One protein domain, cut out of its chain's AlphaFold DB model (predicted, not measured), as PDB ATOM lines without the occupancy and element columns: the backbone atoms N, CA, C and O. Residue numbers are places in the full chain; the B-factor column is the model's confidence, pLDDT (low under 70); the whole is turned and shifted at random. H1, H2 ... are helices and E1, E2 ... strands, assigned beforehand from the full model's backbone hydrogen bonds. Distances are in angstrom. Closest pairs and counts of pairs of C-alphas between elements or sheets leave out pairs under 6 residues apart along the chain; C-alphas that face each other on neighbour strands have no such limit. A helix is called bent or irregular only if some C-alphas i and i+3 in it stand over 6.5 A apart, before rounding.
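Overview. This is residues 15 to 116 and 154 to 196 of the 428 residues of an uncharacterized protein of Lichtheimia ramosa (UniProt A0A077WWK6). What is the main picture? A small sheet of four parallel strands, in the order E5 E2 E1 E6, has the long helix H1 packed along one face, with H7 beside H1 and H2 near the E5 edge. The hairpin E3 and E4 carries on from E2 past one end of this core, while H3 and H4 lie near the E6 edge. What makes it up? The printed part has 145 residues, with seven named helices and six named strands in the order E1 H1 E2 E3 E4 H2 E5 H3 H4 H5 E6 H6 H7; the class is mixed. How large is it? It is compact, with a radius of gyration of the C-alphas of 15.2 A and spans of 45 by 33 by 33 A.

Along the chain. Where do the elements before the cut lie? E1 is residues 15 to 17, from C-alpha 15 at (137.117, 197.231, 126.397); H1 is 24 to 41, 25.5 A long; E2 is 44 to 47, E3 50 to 53, E4 63 to 66, H2 74 to 81, E5 85 to 87, H3 95 to 105, 14.3 A long, and H4 109 to 116. Which follow it? H5 is residues 154 to 159, E6 164 to 167, H6 169 to 173, and H7 183 to 196, 17.4 A long, ending at C-alpha 196 at (141.587, 212.472, 137.635). H6 and H7 are irregular: C-alphas 169 and 172 are 7.3 A apart, and 193 and 196 are 7.2 A apart.

Arrangement. What ties the strands? N 16 and O 165 of E1 and E6 are 2.9 A apart, N 46 and O 15 of E2 and E1 2.7 A, N 86 and O 45 of E5 and E2 2.8 A, and N 52 and O 64 of the antiparallel hairpin E3 and E4 3.0 A. How do the helices stand? H1 is over E2 and E1 at a height over the sheet of 8.2 A; H1 and the sheet E5 E2 E1 E6 are two layers, a helix on one face of a sheet; E1, H1 and E2 form a strand-helix-strand unit, two parallel neighbour strands with a helix between, its crossover right-handed. H7 touches H1, Leu 192 to Arg 32 being the closest C-alphas at 6.5 A, at a shallow tilt of 30 degrees, opposite ways. Are the helix backbones in range? Every O i to N i+4 pair is in H1, H2, H3 and H4; H7 has 9 of 10, H5 0 of 2 with 2 of 3 O i to N i+3 pairs, and H6 0 of 1 with 1 of 2.

Size, cuts and confidence. Is there a cut? Residues 117 to 153 are not printed, and C-alphas 116 and 154 are 17.3 A apart. Where is confidence low? Residues 56 to 60, 90 to 116, 154 to 158 and 172 to 180 are under 70.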
ATOM      1  N   LEU A  15     135.773 197.597 125.979       91.38
ATOM      2  CA  LEU A  15     137.117 197.231 126.397       91.38
ATOM      3  C   LEU A  15     137.061 196.724 127.836       91.38
ATOM      4  O   LEU A  15     136.371 197.306 128.658       91.38
ATOM      5  N   SER A  16     137.780 195.662 128.170       91.50
ATOM      6  CA  SER A  16     137.900 195.181 129.552       91.50
ATOM      7  C   SER A  16     139.267 194.554 129.777       91.50
ATOM      8  O   SER A  16     139.983 194.254 128.819       91.50
ATOM      9  N   TYR A  17     139.623 194.299 131.028       90.31
ATOM     10  CA  TYR A  17     140.830 193.554 131.365       90.31
ATOM     11  C   TYR A  17     140.572 192.579 132.511       90.31
ATOM     12  O   TYR A  17     139.592 192.692 133.247       90.31
ATOM     13  N   ARG A  18     141.406 191.543 132.625       86.12
ATOM     14  CA  ARG A  18     141.401 190.682 133.811       86.12
ATOM     15  C   ARG A  18     142.026 191.442 134.972       86.12
ATOM     16  O   ARG A  18     143.022 192.128 134.781       86.12
ATOM     17  N   ARG A  19     141.468 191.251 136.167       83.81
ATOM     18  CA  ARG A  19     142.072 191.677 137.432       83.81
ATOM     19  C   ARG A  19     143.561 191.310 137.478       83.81
ATOM     20  O   ARG A  19     143.936 190.203 137.077       83.81
ATOM     21  N   ILE A  20     144.371 192.245 137.964       81.00
ATOM     22  CA  ILE A  20     145.834 192.167 137.992       81.00
ATOM     23  C   ILE A  20     146.292 192.231 139.438       81.00
ATOM     24  O   ILE A  20     146.017 193.222 140.098       81.00
ATOM     25  N   GLY A  21     146.987 191.190 139.894       80.25
ATOM     26  CA  GLY A  21     147.555 191.141 141.239       80.25
ATOM     27  C   GLY A  21     146.535 191.335 142.369       80.25
ATOM     28  O   GLY A  21     145.317 191.309 142.166       80.25
ATOM     29  N   ASN A  22     147.086 191.523 143.566       81.06
ATOM     30  CA  ASN A  22     146.368 191.916 144.782       81.06
ATOM     31  C   ASN A  22     146.765 193.328 145.252       81.06
ATOM     32  O   ASN A  22     146.191 193.849 146.205       81.06
ATOM     33  N   ASP A  23     147.727 193.952 144.566       82.25
ATOM     34  CA  ASP A  23     148.267 195.263 144.903       82.25
ATOM     35  C   ASP A  23     147.408 196.398 144.324       82.25
ATOM     36  O   ASP A  23     146.924 196.337 143.187       82.25
ATOM     37  N   PHE A  24     147.231 197.455 145.116       88.50
ATOM     38  CA  PHE A  24     146.475 198.639 144.719       88.50
ATOM     39  C   PHE A  24     147.133 199.362 143.539       88.50
ATOM     40  O   PHE A  24     146.430 199.765 142.610       88.50
ATOM     41  N   PHE A  25     148.462 199.517 143.544       85.56
ATOM     42  CA  PHE A  25     149.174 200.312 142.539       85.56
ATOM     43  C   PHE A  25     149.173 199.630 141.175       85.56
ATOM     44  O   PHE A  25     148.864 200.278 140.179       85.56
ATOM     45  N   GLN A  26     149.392 198.315 141.123       85.88
ATOM     46  CA  GLN A  26     149.295 197.560 139.869       85.88
ATOM     47  C   GLN A  26     147.909 197.688 139.223       85.88
ATOM     48  O   GLN A  26     147.791 197.905 138.013       85.88
ATOM     49  N   GLN A  27     146.840 197.586 140.018       91.31
ATOM     50  CA  GLN A  27     145.473 197.729 139.509       91.31
ATOM     51  C   GLN A  27     145.152 199.173 139.114       91.31
ATOM     52  O   GLN A  27     144.404 199.411 138.162       91.31
ATOM     53  N   TRP A  28     145.741 200.135 139.817       90.88
ATOM     54  CA  TRP A  28     145.633 201.552 139.513       90.88
ATOM     55  C   TRP A  28     146.379 201.953 138.225       90.88
ATOM     56  O   TRP A  28     145.874 202.747 137.429       90.88
ATOM     57  N   ASP A  29     147.531 201.352 137.940       88.38
ATOM     58  CA  ASP A  29     148.204 201.511 136.649       88.38
ATOM     59  C   ASP A  29     147.415 200.830 135.526       88.38
ATOM     60  O   ASP A  29     147.272 201.383 134.431       88.38
ATOM     61  N   ALA A  30     146.786 199.688 135.812       90.94
ATOM     62  CA  ALA A  30     145.928 198.994 134.857       90.94
ATOM     63  C   ALA A  30     144.709 199.825 134.425       90.94
ATOM     64  O   ALA A  30     144.416 199.892 133.230       90.94
ATOM     65  N   ILE A  31     144.012 200.495 135.357       94.19
ATOM     66  CA  ILE A  31     142.872 201.367 135.009       94.19
ATOM     67  C   ILE A  31     143.326 202.563 134.162       94.19
ATOM     68  O   ILE A  31     142.621 202.964 133.237       94.19
ATOM     69  N   ARG A  32     144.527 203.100 134.403       92.50
ATOM     70  CA  ARG A  32     145.099 204.202 133.611       92.50
ATOM     71  C   ARG A  32     145.456 203.778 132.202       92.50
ATOM     72  O   ARG A  32     145.114 204.478 131.249       92.50
ATOM     73  N   ALA A  33     146.132 202.645 132.070       90.44
ATOM     74  CA  ALA A  33     146.447 202.075 130.774       90.44
ATOM     75  C   ALA A  33     145.153 201.726 130.020       90.44
ATOM     76  O   ALA A  33     145.020 202.028 128.835       90.44
ATOM     77  N   GLY A  34     144.156 201.182 130.727       92.31
ATOM     78  CA  GLY A  34     142.832 200.886 130.184       92.31
ATOM     79  C   GLY A  34     142.117 202.137 129.678       92.31
ATOM     80  O   GLY A  34     141.577 202.120 128.576       92.31
ATOM     81  N   ALA A  35     142.154 203.239 130.434       94.25
ATOM     82  CA  ALA A  35     141.541 204.508 130.040       94.25
ATOM     83  C   ALA A  35     142.184 205.090 128.770       94.25
ATOM     84  O   ALA A  35     141.480 205.606 127.904       94.25
ATOM     85  N   ARG A  36     143.506 204.952 128.614       90.94
ATOM     86  CA  ARG A  36     144.211 205.363 127.387       90.94
ATOM     87  C   ARG A  36     143.807 204.522 126.192       90.94
ATOM     88  O   ARG A  36     143.451 205.077 125.163       90.94
ATOM     89  N   LEU A  37     143.795 203.199 126.340       88.38
ATOM     90  CA  LEU A  37     143.345 202.324 125.261       88.38
ATOM     91  C   LEU A  37     141.886 202.589 124.888       88.38
ATOM     92  O   LEU A  37     141.535 202.544 123.713       88.38
ATOM     93  N   ALA A  38     141.033 202.872 125.869       92.12
ATOM     94  CA  ALA A  38     139.639 203.224 125.639       92.12
ATOM     95  C   ALA A  38     139.506 204.532 124.848       92.12
ATOM     96  O   ALA A  38     138.728 204.586 123.897       92.12
ATOM     97  N   TYR A  39     140.318 205.540 125.180       92.12
ATOM     98  CA  TYR A  39     140.418 206.785 124.417       92.12
ATOM     99  C   TYR A  39     140.857 206.531 122.966       92.12
ATOM    100  O   TYR A  39     140.217 206.993 122.027       92.12
ATOM    101  N   GLU A  40     141.908 205.736 122.774       86.56
ATOM    102  CA  GLU A  40     142.505 205.458 121.461       86.56
ATOM    103  C   GLU A  40     141.617 204.608 120.552       86.56
ATOM    104  O   GLU A  40     141.542 204.830 119.343       86.56
ATOM    105  N   SER A  41     140.937 203.626 121.135       86.50
ATOM    106  CA  SER A  41     140.057 202.710 120.411       86.50
ATOM    107  C   SER A  41     138.609 203.196 120.325       86.50
ATOM    108  O   SER A  41     137.802 202.533 119.674       86.50
ATOM    109  N   ASN A  42     138.290 204.342 120.944       90.88
ATOM    110  CA  ASN A  42     136.940 204.893 121.082       90.88
ATOM    111  C   ASN A  42     135.944 203.864 121.656       90.88
ATOM    112  O   ASN A  42     134.889 203.594 121.080       90.88
ATOM    113  N   ARG A  43     136.323 203.246 122.780       91.75
ATOM    114  CA  ARG A  43     135.559 202.181 123.447       91.75
ATOM    115  C   ARG A  43     135.137 202.583 124.844       91.75
ATOM    116  O   ARG A  43     135.846 203.308 125.535       91.75
ATOM    117  N   THR A  44     134.030 202.008 125.295       94.19
ATOM    118  CA  THR A  44     133.648 202.042 126.705       94.19
ATOM    119  C   THR A  44     134.512 201.055 127.487       94.19
ATOM    120  O   THR A  44     134.560 199.865 127.164       94.19
ATOM    121  N   LEU A  45     135.200 201.537 128.522       95.31
ATOM    122  CA  LEU A  45     136.013 200.708 129.408       95.31
ATOM    123  C   LEU A  45     135.156 200.114 130.528       95.31
ATOM    124  O   LEU A  45     134.624 200.840 131.365       95.31
ATOM    125  N   LEU A  46     135.095 198.789 130.578       94.19
ATOM    126  CA  LEU A  46     134.582 198.008 131.693       94.19
ATOM    127  C   LEU A  46     135.740 197.721 132.654       94.19
ATOM    128  O   LEU A  46     136.643 196.937 132.349       94.19
ATOM    129  N   VAL A  47     135.722 198.401 133.794       94.56
ATOM    130  CA  VAL A  47     136.773 198.355 134.804       94.56
ATOM    131  C   VAL A  47     136.439 197.250 135.816       94.56
ATOM    132  O   VAL A  47     135.387 197.328 136.458       94.56
ATOM    133  N   PRO A  48     137.286 196.219 135.984       92.94
ATOM    134  CA  PRO A  48     137.113 195.255 137.063       92.94
ATOM    135  C   PRO A  48     137.225 195.964 138.423       92.94
ATOM    136  O   PRO A  48     137.989 196.930 138.540       92.94
ATOM    137  N   PRO A  49     136.495 195.509 139.457       92.75
ATOM    138  CA  PRO A  49     136.570 196.119 140.780       92.75
ATOM    139  C   PRO A  49     137.994 196.038 141.341       92.75
ATOM    140  O   PRO A  49     138.721 195.078 141.068       92.75
ATOM    141  N   LEU A  50     138.372 197.029 142.150       92.81
ATOM    142  CA  LEU A  50     139.599 196.984 142.934       92.81
ATOM    143  C   LEU A  50     139.526 195.785 143.879       92.81
ATOM    144  O   LEU A  50     138.612 195.710 144.696       92.81
ATOM    145  N   HIS A  51     140.486 194.877 143.776       91.19
ATOM    146  CA  HIS A  51     140.599 193.699 144.622       91.19
ATOM    147  C   HIS A  51     141.763 193.854 145.587       91.19
ATOM    148  O   HIS A  51     142.903 193.963 145.155       91.19
ATOM    149  N   LEU A  52     141.487 193.838 146.883       89.44
ATOM    150  CA  LEU A  52     142.515 193.939 147.914       89.44
ATOM    151  C   LEU A  52     142.528 192.634 148.700       89.44
ATOM    152  O   LEU A  52     141.461 192.162 149.088       89.44
ATOM    153  N   SER A  53     143.718 192.086 148.936       87.06
ATOM    154  CA  SER A  53     143.958 190.875 149.731       87.06
ATOM    155  C   SER A  53     145.041 191.152 150.773       87.06
ATOM    156  O   SER A  53     145.932 191.957 150.511       87.06
ATOM    157  N   ILE A  54     144.938 190.531 151.954       77.00
ATOM    158  CA  ILE A  54     145.926 190.698 153.037       77.00
ATOM    159  C   ILE A  54     147.230 190.004 152.653       77.00
ATOM    160  O   ILE A  54     148.315 190.516 152.909       77.00
ATOM    161  N   GLU A  55     147.115 188.860 151.987       72.06
ATOM    162  CA  GLU A  55     148.257 188.094 151.521       72.06
ATOM    163  C   GLU A  55     148.465 188.316 150.020       72.06
ATOM    164  O   GLU A  55     147.517 188.432 149.228       72.06
ATOM    165  N   ASN A  56     149.735 188.280 149.614       63.88
ATOM    166  CA  ASN A  56     150.130 188.152 148.210       63.88
ATOM    167  C   ASN A  56     149.767 186.774 147.622       63.88
ATOM    168  O   ASN A  56     150.033 186.518 146.448       63.88
ATOM    169  N   ASP A  57     149.138 185.905 148.417       59.88
ATOM    170  CA  ASP A  57     148.628 184.614 147.992       59.88
ATOM    171  C   ASP A  57     147.321 184.778 147.184       59.88
ATOM    172  O   ASP A  57     146.328 185.312 147.695       59.88
ATOM    173  N   PRO A  58     147.272 184.338 145.912       57.78
ATOM    174  CA  PRO A  58     146.033 184.290 145.137       57.78
ATOM    175  C   PRO A  58     144.966 183.346 145.722       57.78
ATOM    176  O   PRO A  58     143.800 183.474 145.341       57.78
ATOM    177  N   GLU A  59     145.332 182.422 146.616       63.03
ATOM    178  CA  GLU A  59     144.415 181.539 147.349       63.03
ATOM    179  C   GLU A  59     143.910 182.144 148.665       63.03
ATOM    180  O   GLU A  59     143.008 181.573 149.293       63.03
ATOM    181  N   SER A  60     144.429 183.315 149.058       69.81
ATOM    182  CA  SER A  60     144.012 183.975 150.288       69.81
ATOM    183  C   SER A  60     142.505 184.152 150.311       69.81
ATOM    184  O   SER A  60     141.880 184.692 149.392       69.81
ATOM    185  N   GLN A  61     141.899 183.702 151.402       77.44
ATOM    186  CA  GLN A  61     140.466 183.851 151.577       77.44
ATOM    187  C   GLN A  61     140.119 185.250 152.094       77.44
ATOM    188  O   GLN A  61     138.953 185.622 152.042       77.44
ATOM    189  N   GLN A  62     141.084 186.050 152.561       84.12
ATOM    190  CA  GLN A  62     140.840 187.367 153.151       84.12
ATOM    191  C   GLN A  62     141.010 188.498 152.131       84.12
ATOM    192  O   GLN A  62     142.057 189.136 152.036       84.12
ATOM    193  N   TRP A  63     139.933 188.783 151.400       89.31
ATOM    194  CA  TRP A  63     139.910 189.841 150.392       89.31
ATOM    195  C   TRP A  63     138.608 190.646 150.388       89.31
ATOM    196  O   TRP A  63     137.561 190.171 150.840       89.31
ATOM    197  N   ILE A  64     138.667 191.848 149.810       90.25
ATOM    198  CA  ILE A  64     137.512 192.705 149.507       90.25
ATOM    199  C   ILE A  64     137.559 193.196 148.056       90.25
ATOM    200  O   ILE A  64     138.627 193.320 147.455       90.25
ATOM    201  N   GLN A  65     136.388 193.488 147.495       91.62
ATOM    202  CA  GLN A  65     136.227 194.130 146.195       91.62
ATOM    203  C   GLN A  65     135.487 195.457 146.327       91.62
ATOM    204  O   GLN A  65     134.441 195.521 146.974       91.62
ATOM    205  N   ILE A  66     136.020 196.500 145.694       91.25
ATOM    206  CA  ILE A  66     135.468 197.857 145.733       91.25
ATOM    207  C   ILE A  66     135.365 198.393 144.298       91.25
ATOM    208  O   ILE A  66     136.369 198.411 143.583       91.25
ATOM    209  N   PRO A  67     134.188 198.854 143.840       92.81
ATOM    210  CA  PRO A  67     134.070 199.486 142.531       92.81
ATOM    211  C   PRO A  67     134.900 200.777 142.458       92.81
ATOM    212  O   PRO A  67     134.906 201.576 143.399       92.81
ATOM    213  N   TRP A  68     135.563 201.037 141.331       93.62
ATOM    214  CA  TRP A  68     136.413 202.222 141.183       93.62
ATOM    215  C   TRP A  68     135.611 203.519 141.206       93.62
ATOM    216  O   TRP A  68     136.121 204.525 141.691       93.62
ATOM    217  N   SER A  69     134.342 203.495 140.781       93.06
ATOM    218  CA  SER A  69     133.433 204.647 140.905       93.06
ATOM    219  C   SER A  69     133.153 205.073 142.349       93.06
ATOM    220  O   SER A  69     132.672 206.180 142.587       93.06
ATOM    221  N   LYS A  70     133.434 204.209 143.331       91.62
ATOM    222  CA  LYS A  70     133.350 204.552 144.754       91.62
ATOM    223  C   LYS A  70     134.612 205.234 145.272       91.62
ATOM    224  O   LYS A  70     134.559 205.895 146.303       91.62
ATOM    225  N   ILE A  71     135.729 205.071 144.568       90.88
ATOM    226  CA  ILE A  71     137.039 205.614 144.936       90.88
ATOM    227  C   ILE A  71     137.297 206.926 144.188       90.88
ATOM    228  O   ILE A  71     137.759 207.891 144.795       90.88
ATOM    229  N   TYR A  72     136.950 206.974 142.899       92.50
ATOM    230  CA  TYR A  72     137.193 208.097 141.996       92.50
ATOM    231  C   TYR A  72     135.921 208.566 141.286       92.50
ATOM    232  O   TYR A  72     135.027 207.782 140.967       92.50
ATOM    233  N   ASP A  73     135.892 209.853 140.944       92.50
ATOM    234  CA  ASP A  73     134.863 210.455 140.098       92.50
ATOM    235  C   ASP A  73     135.124 210.136 138.613       92.50
ATOM    236  O   ASP A  73     135.690 210.935 137.860       92.50
ATOM    237  N   LEU A  74     134.728 208.931 138.185       93.19
ATOM    238  CA  LEU A  74     134.897 208.476 136.797       93.19
ATOM    239  C   LEU A  74     134.120 209.340 135.788       93.19
ATOM    240  O   LEU A  74     134.490 209.396 134.613       93.19
ATOM    241  N   GLN A  75     133.078 210.054 136.231       93.19
ATOM    242  CA  GLN A  75     132.284 210.924 135.365       93.19
ATOM    243  C   GLN A  75     133.111 212.114 134.861       93.19
ATOM    244  O   GLN A  75     132.990 212.480 133.695       93.19
ATOM    245  N   ARG A  76     134.043 212.644 135.665       94.50
ATOM    246  CA  ARG A  76     134.969 213.702 135.214       94.50
ATOM    247  C   ARG A  76     135.827 213.289 134.028       94.50
ATOM    248  O   ARG A  76     136.149 214.126 133.187       94.50
ATOM    249  N   ILE A  77     136.211 212.015 133.954       95.31
ATOM    250  CA  ILE A  77     137.021 211.492 132.846       95.31
ATOM    251  C   ILE A  77     136.189 211.504 131.560       95.31
ATOM    252  O   ILE A  77     136.667 211.956 130.517       95.31
ATOM    253  N   LYS A  78     134.917 211.100 131.654       95.38
ATOM    254  CA  LYS A  78     133.957 211.178 130.552       95.38
ATOM    255  C   LYS A  78     133.691 212.616 130.122       95.38
ATOM    256  O   LYS A  78     133.761 212.909 128.934       95.38
ATOM    257  N   ASP A  79     133.426 213.507 131.068       95.75
ATOM    258  CA  ASP A  79     133.086 214.900 130.772       95.75
ATOM    259  C   ASP A  79     134.253 215.647 130.114       95.75
ATOM    260  O   ASP A  79     134.037 216.466 129.222       95.75
ATOM    261  N   LYS A  80     135.494 215.356 130.531       95.50
ATOM    262  CA  LYS A  80     136.689 216.051 130.038       95.50
ATOM    263  C   LYS A  80     137.283 215.434 128.771       95.50
ATOM    264  O   LYS A  80     137.723 216.173 127.897       95.50
ATOM    265  N   TYR A  81     137.315 214.105 128.672       95.81
ATOM    266  CA  TYR A  81     138.023 213.389 127.599       95.81
ATOM    267  C   TYR A  81     137.111 212.506 126.736       95.81
ATOM    268  O   TYR A  81     137.595 211.838 125.827       95.81
ATOM    269  N   GLY A  82     135.804 212.461 127.010       95.56
ATOM    270  CA  GLY A  82     134.851 211.612 126.285       95.56
ATOM    271  C   GLY A  82     134.975 210.115 126.590       95.56
ATOM    272  O   GLY A  82     134.268 209.308 125.991       95.56
ATOM    273  N   ILE A  83     135.849 209.723 127.523       95.44
ATOM    274  CA  ILE A  83     136.114 208.317 127.844       95.44
ATOM    275  C   ILE A  83     135.021 207.812 128.780       95.44
ATOM    276  O   ILE A  83     134.935 208.225 129.934       95.44
ATOM    277  N   THR A  84     134.194 206.888 128.301       95.31
ATOM    278  CA  THR A  84     133.173 206.264 129.147       95.31
ATOM    279  C   THR A  84     133.787 205.088 129.903       95.31
ATOM    280  O   THR A  84     134.264 204.133 129.296       95.31
ATOM    281  N   MET A  85     133.779 205.166 131.234       95.06
ATOM    282  CA  MET A  85     134.262 204.115 132.132       95.06
ATOM    283  C   MET A  85     133.108 203.628 133.006       95.06
ATOM    284  O   MET A  85     132.348 204.436 133.538       95.06
ATOM    285  N   MET A  86     132.970 202.313 133.144       93.44
ATOM    286  CA  MET A  86     131.911 201.666 133.919       93.44
ATOM    287  C   MET A  86     132.504 200.532 134.751       93.44
ATOM    288  O   MET A  86     133.360 199.803 134.259       93.44
ATOM    289  N   ASP A  87     132.040 200.339 135.983       92.19
ATOM    290  CA  ASP A  87     132.425 199.158 136.763       92.19
ATOM    291  C   ASP A  87     131.811 197.884 136.151       92.19
ATOM    292  O   ASP A  87     130.626 197.865 135.808       92.19
ATOM    293  N   GLU A  88     132.587 196.797 136.058       85.19
ATOM    294  CA  GLU A  88     132.176 195.518 135.436       85.19
ATOM    295  C   GLU A  88     130.942 194.879 136.115       85.19
ATOM    296  O   GLU A  88     130.293 194.009 135.535       85.19
ATOM    297  N   HIS A  89     130.591 195.288 137.340       72.69
ATOM    298  CA  HIS A  89     129.509 194.700 138.148       72.69
ATOM    299  C   HIS A  89     128.338 195.650 138.427       72.69
ATOM    300  O   HIS A  89     127.526 195.383 139.309       72.69
ATOM    301  N   ASN A  90     128.218 196.757 137.694       60.44
ATOM    302  CA  ASN A  90     127.094 197.665 137.898       60.44
ATOM    303  C   ASN A  90     125.770 197.019 137.423       60.44
ATOM    304  O   ASN A  90     125.561 196.813 136.226       60.44
ATOM    305  N   GLU A  91     124.874 196.706 138.369       51.34
ATOM    306  CA  GLU A  91     123.599 195.979 138.175       51.34
ATOM    307  C   GLU A  91     122.591 196.689 137.252       51.34
ATOM    308  O   GLU A  91     121.596 196.103 136.832       51.34
ATOM    309  N   SER A  92     122.829 197.966 136.948       51.62
ATOM    310  CA  SER A  92     121.905 198.849 136.224       51.62
ATOM    311  C   SER A  92     121.990 198.755 134.695       51.62
ATOM    312  O   SER A  92     121.164 199.328 133.985       51.62
ATOM    313  N   ILE A  93     122.956 198.010 134.173       55.22
ATOM    314  CA  ILE A  93     123.067 197.651 132.754       55.22
ATOM    315  C   ILE A  93     122.638 196.165 132.666       55.22
ATOM    316  O   ILE A  93     122.546 195.510 133.704       55.22
ATOM    317  N   PRO A  94     122.408 195.537 131.503       48.31
ATOM    318  CA  PRO A  94     122.366 194.080 131.425       48.31
ATOM    319  C   PRO A  94     123.771 193.497 131.139       48.31
ATOM    320  O   PRO A  94     123.919 192.765 130.156       48.31
ATOM    321  N   PRO A  95     124.842 193.764 131.932       52.97
ATOM    322  CA  PRO A  95     126.142 193.211 131.647       52.97
ATOM    323  C   PRO A  95     126.210 191.769 132.127       52.97
ATOM    324  O   PRO A  95     127.112 191.088 131.709       52.97
ATOM    325  N   ALA A  96     125.297 191.227 132.940       51.59
ATOM    326  CA  ALA A  96     125.414 189.824 133.349       51.59
ATOM    327  C   ALA A  96     125.343 188.872 132.138       51.59
ATOM    328  O   ALA A  96     126.151 187.953 132.023       51.59
ATOM    329  N   GLN A  97     124.440 189.137 131.184       56.00
ATOM    330  CA  GLN A  97     124.361 188.376 129.932       56.00
ATOM    331  C   GLN A  97     125.507 188.717 128.977       56.00
ATOM    332  O   GLN A  97     126.060 187.802 128.369       56.00
ATOM    333  N   LEU A  98     125.905 189.995 128.888       57.34
ATOM    334  CA  LEU A  98     127.047 190.411 128.072       57.34
ATOM    335  C   LEU A  98     128.347 189.810 128.620       57.34
ATOM    336  O   LEU A  98     129.065 189.185 127.873       57.34
ATOM    337  N   VAL A  99     128.628 189.899 129.919       57.25
ATOM    338  CA  VAL A  99     129.800 189.360 130.633       57.25
ATOM    339  C   VAL A  99     129.829 187.841 130.557       57.25
ATOM    340  O   VAL A  99     130.885 187.287 130.270       57.25
ATOM    341  N   GLN A 100     128.692 187.155 130.708       59.22
ATOM    342  CA  GLN A 100     128.629 185.706 130.493       59.22
ATOM    343  C   GLN A 100     128.829 185.315 129.018       59.22
ATOM    344  O   GLN A 100     129.467 184.297 128.745       59.22
ATOM    345  N   GLN A 101     128.337 186.103 128.053       57.31
ATOM    346  CA  GLN A 101     128.669 185.921 126.632       57.31
ATOM    347  C   GLN A 101     130.149 186.233 126.352       57.31
ATOM    348  O   GLN A 101     130.800 185.478 125.634       57.31
ATOM    349  N   MET A 102     130.704 187.271 126.981       55.66
ATOM    350  CA  MET A 102     132.088 187.733 126.855       55.66
ATOM    351  C   MET A 102     133.064 186.701 127.430       55.66
ATOM    352  O   MET A 102     134.071 186.410 126.799       55.66
ATOM    353  N   GLN A 103     132.753 186.077 128.572       57.16
ATOM    354  CA  GLN A 103     133.545 184.981 129.148       57.16
ATOM    355  C   GLN A 103     133.516 183.715 128.278       57.16
ATOM    356  O   GLN A 103     134.505 182.989 128.237       57.16
ATOM    357  N   LYS A 104     132.412 183.460 127.559       59.00
ATOM    358  CA  LYS A 104     132.293 182.322 126.629       59.00
ATOM    359  C   LYS A 104     132.965 182.568 125.273       59.00
ATOM    360  O   LYS A 104     133.408 181.606 124.654       59.00
ATOM    361  N   GLN A 105     133.027 183.817 124.803       49.69
ATOM    362  CA  GLN A 105     133.599 184.179 123.495       49.69
ATOM    363  C   GLN A 105     135.059 184.639 123.550       49.69
ATOM    364  O   GLN A 105     135.748 184.540 122.536       49.69
ATOM    365  N   SER A 106     135.565 185.096 124.702       48.38
ATOM    366  CA  SER A 106     136.978 185.453 124.862       48.38
ATOM    367  C   SER A 106     137.833 184.190 125.018       48.38
ATOM    368  O   SER A 106     138.390 183.921 126.084       48.38
ATOM    369  N   SER A 107     137.927 183.383 123.960       44.41
ATOM    370  CA  SER A 107     139.032 182.437 123.859       44.41
ATOM    371  C   SER A 107     140.328 183.245 123.887       44.41
ATOM    372  O   SER A 107     140.395 184.356 123.359       44.41
ATOM    373  N   GLU A 108     141.345 182.695 124.534       50.97
ATOM    374  CA  GLU A 108     142.632 183.276 124.941       50.97
ATOM    375  C   GLU A 108     143.492 183.882 123.810       50.97
ATOM    376  O   GLU A 108     144.660 184.204 124.006       50.97
ATOM    377  N   THR A 109     142.928 184.061 122.620       52.09
ATOM    378  CA  THR A 109     143.556 184.512 121.381       52.09
ATOM    379  C   THR A 109     144.293 185.843 121.494       52.09
ATOM    380  O   THR A 109     145.401 185.925 120.977       52.09
ATOM    381  N   TRP A 110     143.769 186.864 122.185       49.44
ATOM    382  CA  TRP A 110     144.480 188.151 122.292       49.44
ATOM    383  C   TRP A 110     145.526 188.191 123.402       49.44
ATOM    384  O   TRP A 110     146.604 188.715 123.179       49.44
ATOM    385  N   SER A 111     145.275 187.596 124.570       50.06
ATOM    386  CA  SER A 111     146.303 187.449 125.609       50.06
ATOM    387  C   SER A 111     147.467 186.582 125.133       50.06
ATOM    388  O   SER A 111     148.616 186.910 125.413       50.06
ATOM    389  N   ASN A 112     147.181 185.532 124.357       52.31
ATOM    390  CA  ASN A 112     148.207 184.716 123.722       52.31
ATOM    391  C   ASN A 112     148.899 185.482 122.599       52.31
ATOM    392  O   ASN A 112     150.114 185.429 122.562       52.31
ATOM    393  N   ARG A 113     148.200 186.260 121.757       51.91
ATOM    394  CA  ARG A 113     148.856 187.131 120.761       51.91
ATOM    395  C   ARG A 113     149.695 188.236 121.388       51.91
ATOM    396  O   ARG A 113     150.762 188.503 120.878       51.91
ATOM    397  N   LEU A 114     149.259 188.850 122.483       53.50
ATOM    398  CA  LEU A 114     149.993 189.914 123.170       53.50
ATOM    399  C   LEU A 114     151.205 189.349 123.917       53.50
ATOM    400  O   LEU A 114     152.273 189.932 123.848       53.50
ATOM    401  N   ARG A 115     151.081 188.169 124.547       52.59
ATOM    402  CA  ARG A 115     152.235 187.410 125.063       52.59
ATOM    403  C   ARG A 115     153.164 186.972 123.933       52.59
ATOM    404  O   ARG A 115     154.365 187.144 124.038       52.59
ATOM    405  N   GLN A 116     152.627 186.448 122.837       51.97
ATOM    406  CA  GLN A 116     153.411 186.106 121.656       51.97
ATOM    407  C   GLN A 116     154.121 187.338 121.092       51.97
ATOM    408  O   GLN A 116     155.279 187.264 120.736       51.97
ATOM    409  N   GLN A 154     148.927 201.817 115.750       65.06
ATOM    410  CA  GLN A 154     148.554 201.125 114.515       65.06
ATOM    411  C   GLN A 154     148.285 199.627 114.734       65.06
ATOM    412  O   GLN A 154     147.472 199.047 114.015       65.06
ATOM    413  N   ASP A 155     148.870 199.025 115.769       66.06
ATOM    414  CA  ASP A 155     148.653 197.620 116.124       66.06
ATOM    415  C   ASP A 155     147.231 197.391 116.668       66.06
ATOM    416  O   ASP A 155     146.689 196.286 116.595       66.06
ATOM    417  N   PHE A 156     146.566 198.457 117.130       69.06
ATOM    418  CA  PHE A 156     145.175 198.418 117.577       69.06
ATOM    419  C   PHE A 156     144.156 198.591 116.445       69.06
ATOM    420  O   PHE A 156     142.958 198.437 116.686       69.06
ATOM    421  N   VAL A 157     144.581 198.826 115.195       68.25
ATOM    422  CA  VAL A 157     143.660 198.854 114.038       68.25
ATOM    423  C   VAL A 157     142.917 197.524 113.908       68.25
ATOM    424  O   VAL A 157     141.723 197.511 113.619       68.25
ATOM    425  N   ALA A 158     143.584 196.409 114.225       69.81
ATOM    426  CA  ALA A 158     142.982 195.077 114.239       69.81
ATOM    427  C   ALA A 158     141.881 194.905 115.304       69.81
ATOM    428  O   ALA A 158     141.097 193.960 115.226       69.81
ATOM    429  N   LEU A 159     141.796 195.800 116.295       74.38
ATOM    430  CA  LEU A 159     140.715 195.788 117.279       74.38
ATOM    431  C   LEU A 159     139.429 196.405 116.733       74.38
ATOM    432  O   LEU A 159     138.369 196.120 117.278       74.38
ATOM    433  N   LYS A 160     139.493 197.235 115.684       78.00
ATOM    434  CA  LYS A 160     138.366 198.058 115.213       78.00
ATOM    435  C   LYS A 160     137.108 197.243 114.903       78.00
ATOM    436  O   LYS A 160     136.009 197.697 115.213       78.00
ATOM    437  N   ASP A 161     137.274 196.035 114.372       81.00
ATOM    438  CA  ASP A 161     136.161 195.169 113.964       81.00
ATOM    439  C   ASP A 161     135.607 194.305 115.110       81.00
ATOM    440  O   ASP A 161     134.555 193.681 114.978       81.00
ATOM    441  N   LEU A 162     136.286 194.269 116.261       80.38
ATOM    442  CA  LEU A 162     135.846 193.494 117.415       80.38
ATOM    443  C   LEU A 162     134.821 194.291 118.221       80.38
ATOM    444  O   LEU A 162     135.080 195.420 118.629       80.38
ATOM    445  N   GLN A 163     133.663 193.710 118.524       84.31
ATOM    446  CA  GLN A 163     132.682 194.375 119.392       84.31
ATOM    447  C   GLN A 163     133.200 194.510 120.833       84.31
ATOM    448  O   GLN A 163     132.961 195.516 121.498       84.31
ATOM    449  N   HIS A 164     133.977 193.528 121.292       83.94
ATOM    450  CA  HIS A 164     134.559 193.498 122.626       83.94
ATOM    451  C   HIS A 164     136.015 193.044 122.581       83.94
ATOM    452  O   HIS A 164     136.374 192.148 121.818       83.94
ATOM    453  N   VAL A 165     136.843 193.664 123.419       85.44
ATOM    454  CA  VAL A 165     138.250 193.304 123.601       85.44
ATOM    455  C   VAL A 165     138.510 193.107 125.089       85.44
ATOM    456  O   VAL A 165     138.222 193.989 125.901       85.44
ATOM    457  N   ARG A 166     139.064 191.946 125.455       84.75
ATOM    458  CA  ARG A 166     139.489 191.647 126.825       84.75
ATOM    459  C   ARG A 166     140.992 191.435 126.886       84.75
ATOM    460  O   ARG A 166     141.508 190.477 126.313       84.75
ATOM    461  N   PHE A 167     141.675 192.291 127.630       83.38
ATOM    462  CA  PHE A 167     143.086 192.121 127.939       83.38
ATOM    463  C   PHE A 167     143.290 191.153 129.109       83.38
ATOM    464  O   PHE A 167     142.446 191.013 129.999       83.38
ATOM    465  N   GLY A 168     144.420 190.448 129.086       81.12
ATOM    466  CA  GLY A 168     144.862 189.611 130.200       81.12
ATOM    467  C   GLY A 168     145.479 190.436 131.334       81.12
ATOM    468  O   GLY A 168     145.274 191.641 131.431       81.12
ATOM    469  N   GLN A 169     146.296 189.780 132.159       73.38
ATOM    470  CA  GLN A 169     146.990 190.405 133.293       73.38
ATOM    471  C   GLN A 169     148.109 191.387 132.892       73.38
ATOM    472  O   GLN A 169     148.713 192.009 133.751       73.38
ATOM    473  N   GLY A 170     148.398 191.537 131.595       72.88
ATOM    474  CA  GLY A 170     149.452 192.423 131.092       72.88
ATOM    475  C   GLY A 170     149.089 193.913 131.071       72.88
ATOM    476  O   GLY A 170     149.901 194.724 130.644       72.88
ATOM    477  N   MET A 171     147.865 194.278 131.471       78.12
ATOM    478  CA  MET A 171     147.323 195.625 131.261       78.12
ATOM    479  C   MET A 171     148.076 196.710 132.051       78.12
ATOM    480  O   MET A 171     148.227 197.820 131.558       78.12
ATOM    481  N   SER A 172     148.601 196.383 133.234       67.69
ATOM    482  CA  SER A 172     149.423 197.288 134.055       67.69
ATOM    483  C   SER A 172     150.796 197.583 133.444       67.69
ATOM    484  O   SER A 172     151.369 198.632 133.708       67.69
ATOM    485  N   PHE A 173     151.317 196.683 132.606       65.19
ATOM    486  CA  PHE A 173     152.653 196.791 132.012       65.19
ATOM    487  C   PHE A 173     152.642 197.449 130.633       65.19
ATOM    488  O   PHE A 173     153.671 197.499 129.960       65.19
ATOM    489  N   LEU A 174     151.485 197.930 130.172       67.56
ATOM    490  CA  LEU A 174     151.402 198.598 128.883       67.56
ATOM    491  C   LEU A 174     152.050 199.977 128.967       67.56
ATOM    492  O   LEU A 174     151.458 200.965 129.404       67.56
ATOM    493  N   VAL A 175     153.300 200.017 128.519       63.22
ATOM    494  CA  VAL A 175     154.075 201.238 128.359       63.22
ATOM    495  C   VAL A 175     153.641 201.916 127.066       63.22
ATOM    496  O   VAL A 175     153.659 201.312 126.000       63.22
ATOM    497  N   PHE A 176     153.291 203.197 127.144       65.06
ATOM    498  CA  PHE A 176     153.084 204.033 125.966       65.06
ATOM    499  C   PHE A 176     154.300 204.941 125.806       65.06
ATOM    500  O   PHE A 176     154.631 205.710 126.712       65.06
ATOM    501  N   ARG A 177     154.980 204.881 124.658       60.06
ATOM    502  CA  ARG A 177     156.080 205.811 124.370       60.06
ATOM    503  C   ARG A 177     155.526 207.225 124.225       60.06
ATOM    504  O   ARG A 177     154.828 207.526 123.260       60.06
ATOM    505  N   ARG A 178     155.897 208.108 125.160       62.06
ATOM    506  CA  ARG A 178     155.479 209.523 125.184       62.06
ATOM    507  C   ARG A 178     155.788 210.277 123.891       62.06
ATOM    508  O   ARG A 178     155.067 211.205 123.544       62.06
ATOM    509  N   GLU A 179     156.837 209.863 123.190       62.78
ATOM    510  CA  GLU A 179     157.304 210.432 121.921       62.78
ATOM    511  C   GLU A 179     156.286 210.290 120.782       62.78
ATOM    512  O   GLU A 179     156.254 211.129 119.887       62.78
ATOM    513  N   TYR A 180     155.430 209.265 120.829       67.81
ATOM    514  CA  TYR A 180     154.425 208.991 119.797       67.81
ATOM    515  C   TYR A 180     153.009 209.406 120.208       67.81
ATOM    516  O   TYR A 180     152.055 209.140 119.478       67.81
ATOM    517  N   LEU A 181     152.861 210.056 121.363       77.38
ATOM    518  CA  LEU A 181     151.573 210.539 121.840       77.38
ATOM    519  C   LEU A 181     151.246 211.906 121.223       77.38
ATOM    520  O   LEU A 181     152.035 212.855 121.288       77.38
ATOM    521  N   SER A 182     150.029 212.026 120.695       84.69
ATOM    522  CA  SER A 182     149.402 213.310 120.368       84.69
ATOM    523  C   SER A 182     149.386 214.253 121.580       84.69
ATOM    524  O   SER A 182     149.619 213.849 122.726       84.69
ATOM    525  N   ALA A 183     149.148 215.544 121.343       88.75
ATOM    526  CA  ALA A 183     149.074 216.523 122.426       88.75
ATOM    527  C   ALA A 183     147.952 216.166 123.415       88.75
ATOM    528  O   ALA A 183     148.167 216.195 124.624       88.75
ATOM    529  N   GLU A 184     146.811 215.724 122.894       88.69
ATOM    530  CA  GLU A 184     145.635 215.303 123.649       88.69
ATOM    531  C   GLU A 184     145.923 214.043 124.476       88.69
ATOM    532  O   GLU A 184     145.558 213.967 125.646       88.69
ATOM    533  N   GLN A 185     146.644 213.066 123.912       86.25
ATOM    534  CA  GLN A 185     147.057 211.868 124.652       86.25
ATOM    535  C   GLN A 185     148.051 212.191 125.771       86.25
ATOM    536  O   GLN A 185     147.965 211.605 126.847       86.25
ATOM    537  N   ARG A 186     148.990 213.118 125.544       88.50
ATOM    538  CA  ARG A 186     149.908 213.580 126.598       88.50
ATOM    539  C   ARG A 186     149.164 214.330 127.694       88.50
ATOM    540  O   ARG A 186     149.479 214.154 128.868       88.50
ATOM    541  N   GLU A 187     148.169 215.130 127.328       92.31
ATOM    542  CA  GLU A 187     147.314 215.805 128.299       92.31
ATOM    543  C   GLU A 187     146.500 214.799 129.121       92.31
ATOM    544  O   GLU A 187     146.460 214.913 130.344       92.31
ATOM    545  N   LEU A 188     145.910 213.784 128.482       92.06
ATOM    546  CA  LEU A 188     145.207 212.698 129.166       92.06
ATOM    547  C   LEU A 188     146.150 211.915 130.090       92.06
ATOM    548  O   LEU A 188     145.814 211.701 131.253       92.06
ATOM    549  N   ASP A 189     147.332 211.510 129.607       89.38
ATOM    550  CA  ASP A 189     148.377 210.844 130.400       89.38
ATOM    551  C   ASP A 189     148.678 211.650 131.663       89.38
ATOM    552  O   ASP A 189     148.567 211.118 132.773       89.38
ATOM    553  N   HIS A 190     148.951 212.943 131.487       89.50
ATOM    554  CA  HIS A 190     149.222 213.868 132.572       89.50
ATOM    555  C   HIS A 190     148.021 214.017 133.513       89.50
ATOM    556  O   HIS A 190     148.199 213.972 134.726       89.50
ATOM    557  N   ALA A 191     146.796 214.164 133.004       91.56
ATOM    558  CA  ALA A 191     145.597 214.349 133.820       91.56
ATOM    559  C   ALA A 191     145.229 213.096 134.623       91.56
ATOM    560  O   ALA A 191     144.868 213.211 135.792       91.56
ATOM    561  N   LEU A 192     145.382 211.901 134.048       90.75
ATOM    562  CA  LEU A 192     145.241 210.636 134.777       90.75
ATOM    563  C   LEU A 192     146.292 210.526 135.892       90.75
ATOM    564  O   LEU A 192     145.979 210.022 136.972       90.75
ATOM    565  N   HIS A 193     147.508 211.037 135.650       85.94
ATOM    566  CA  HIS A 193     148.612 211.044 136.614       85.94
ATOM    567  C   HIS A 193     148.476 212.081 137.726       85.94
ATOM    568  O   HIS A 193     148.865 211.804 138.854       85.94
ATOM    569  N   SER A 194     147.935 213.256 137.419       83.44
ATOM    570  CA  SER A 194     148.009 214.433 138.289       83.44
ATOM    571  C   SER A 194     146.668 214.887 138.860       83.44
ATOM    572  O   SER A 194     146.660 215.651 139.814       83.44
ATOM    573  N   ASP A 195     145.531 214.449 138.327       86.69
ATOM    574  CA  ASP A 195     144.234 215.004 138.731       86.69
ATOM    575  C   ASP A 195     143.171 213.914 138.873       86.69
ATOM    576  O   ASP A 195     142.762 213.579 139.984       86.69
ATOM    577  N   LEU A 196     142.793 213.292 137.755       89.75
ATOM    578  CA  LEU A 196     141.587 212.472 137.635       89.75
ATOM    579  C   LEU A 196     141.592 211.201 138.491       89.75
ATOM    580  O   LEU A 196     140.553 210.821 139.018       89.75
TER     581      LEU A 196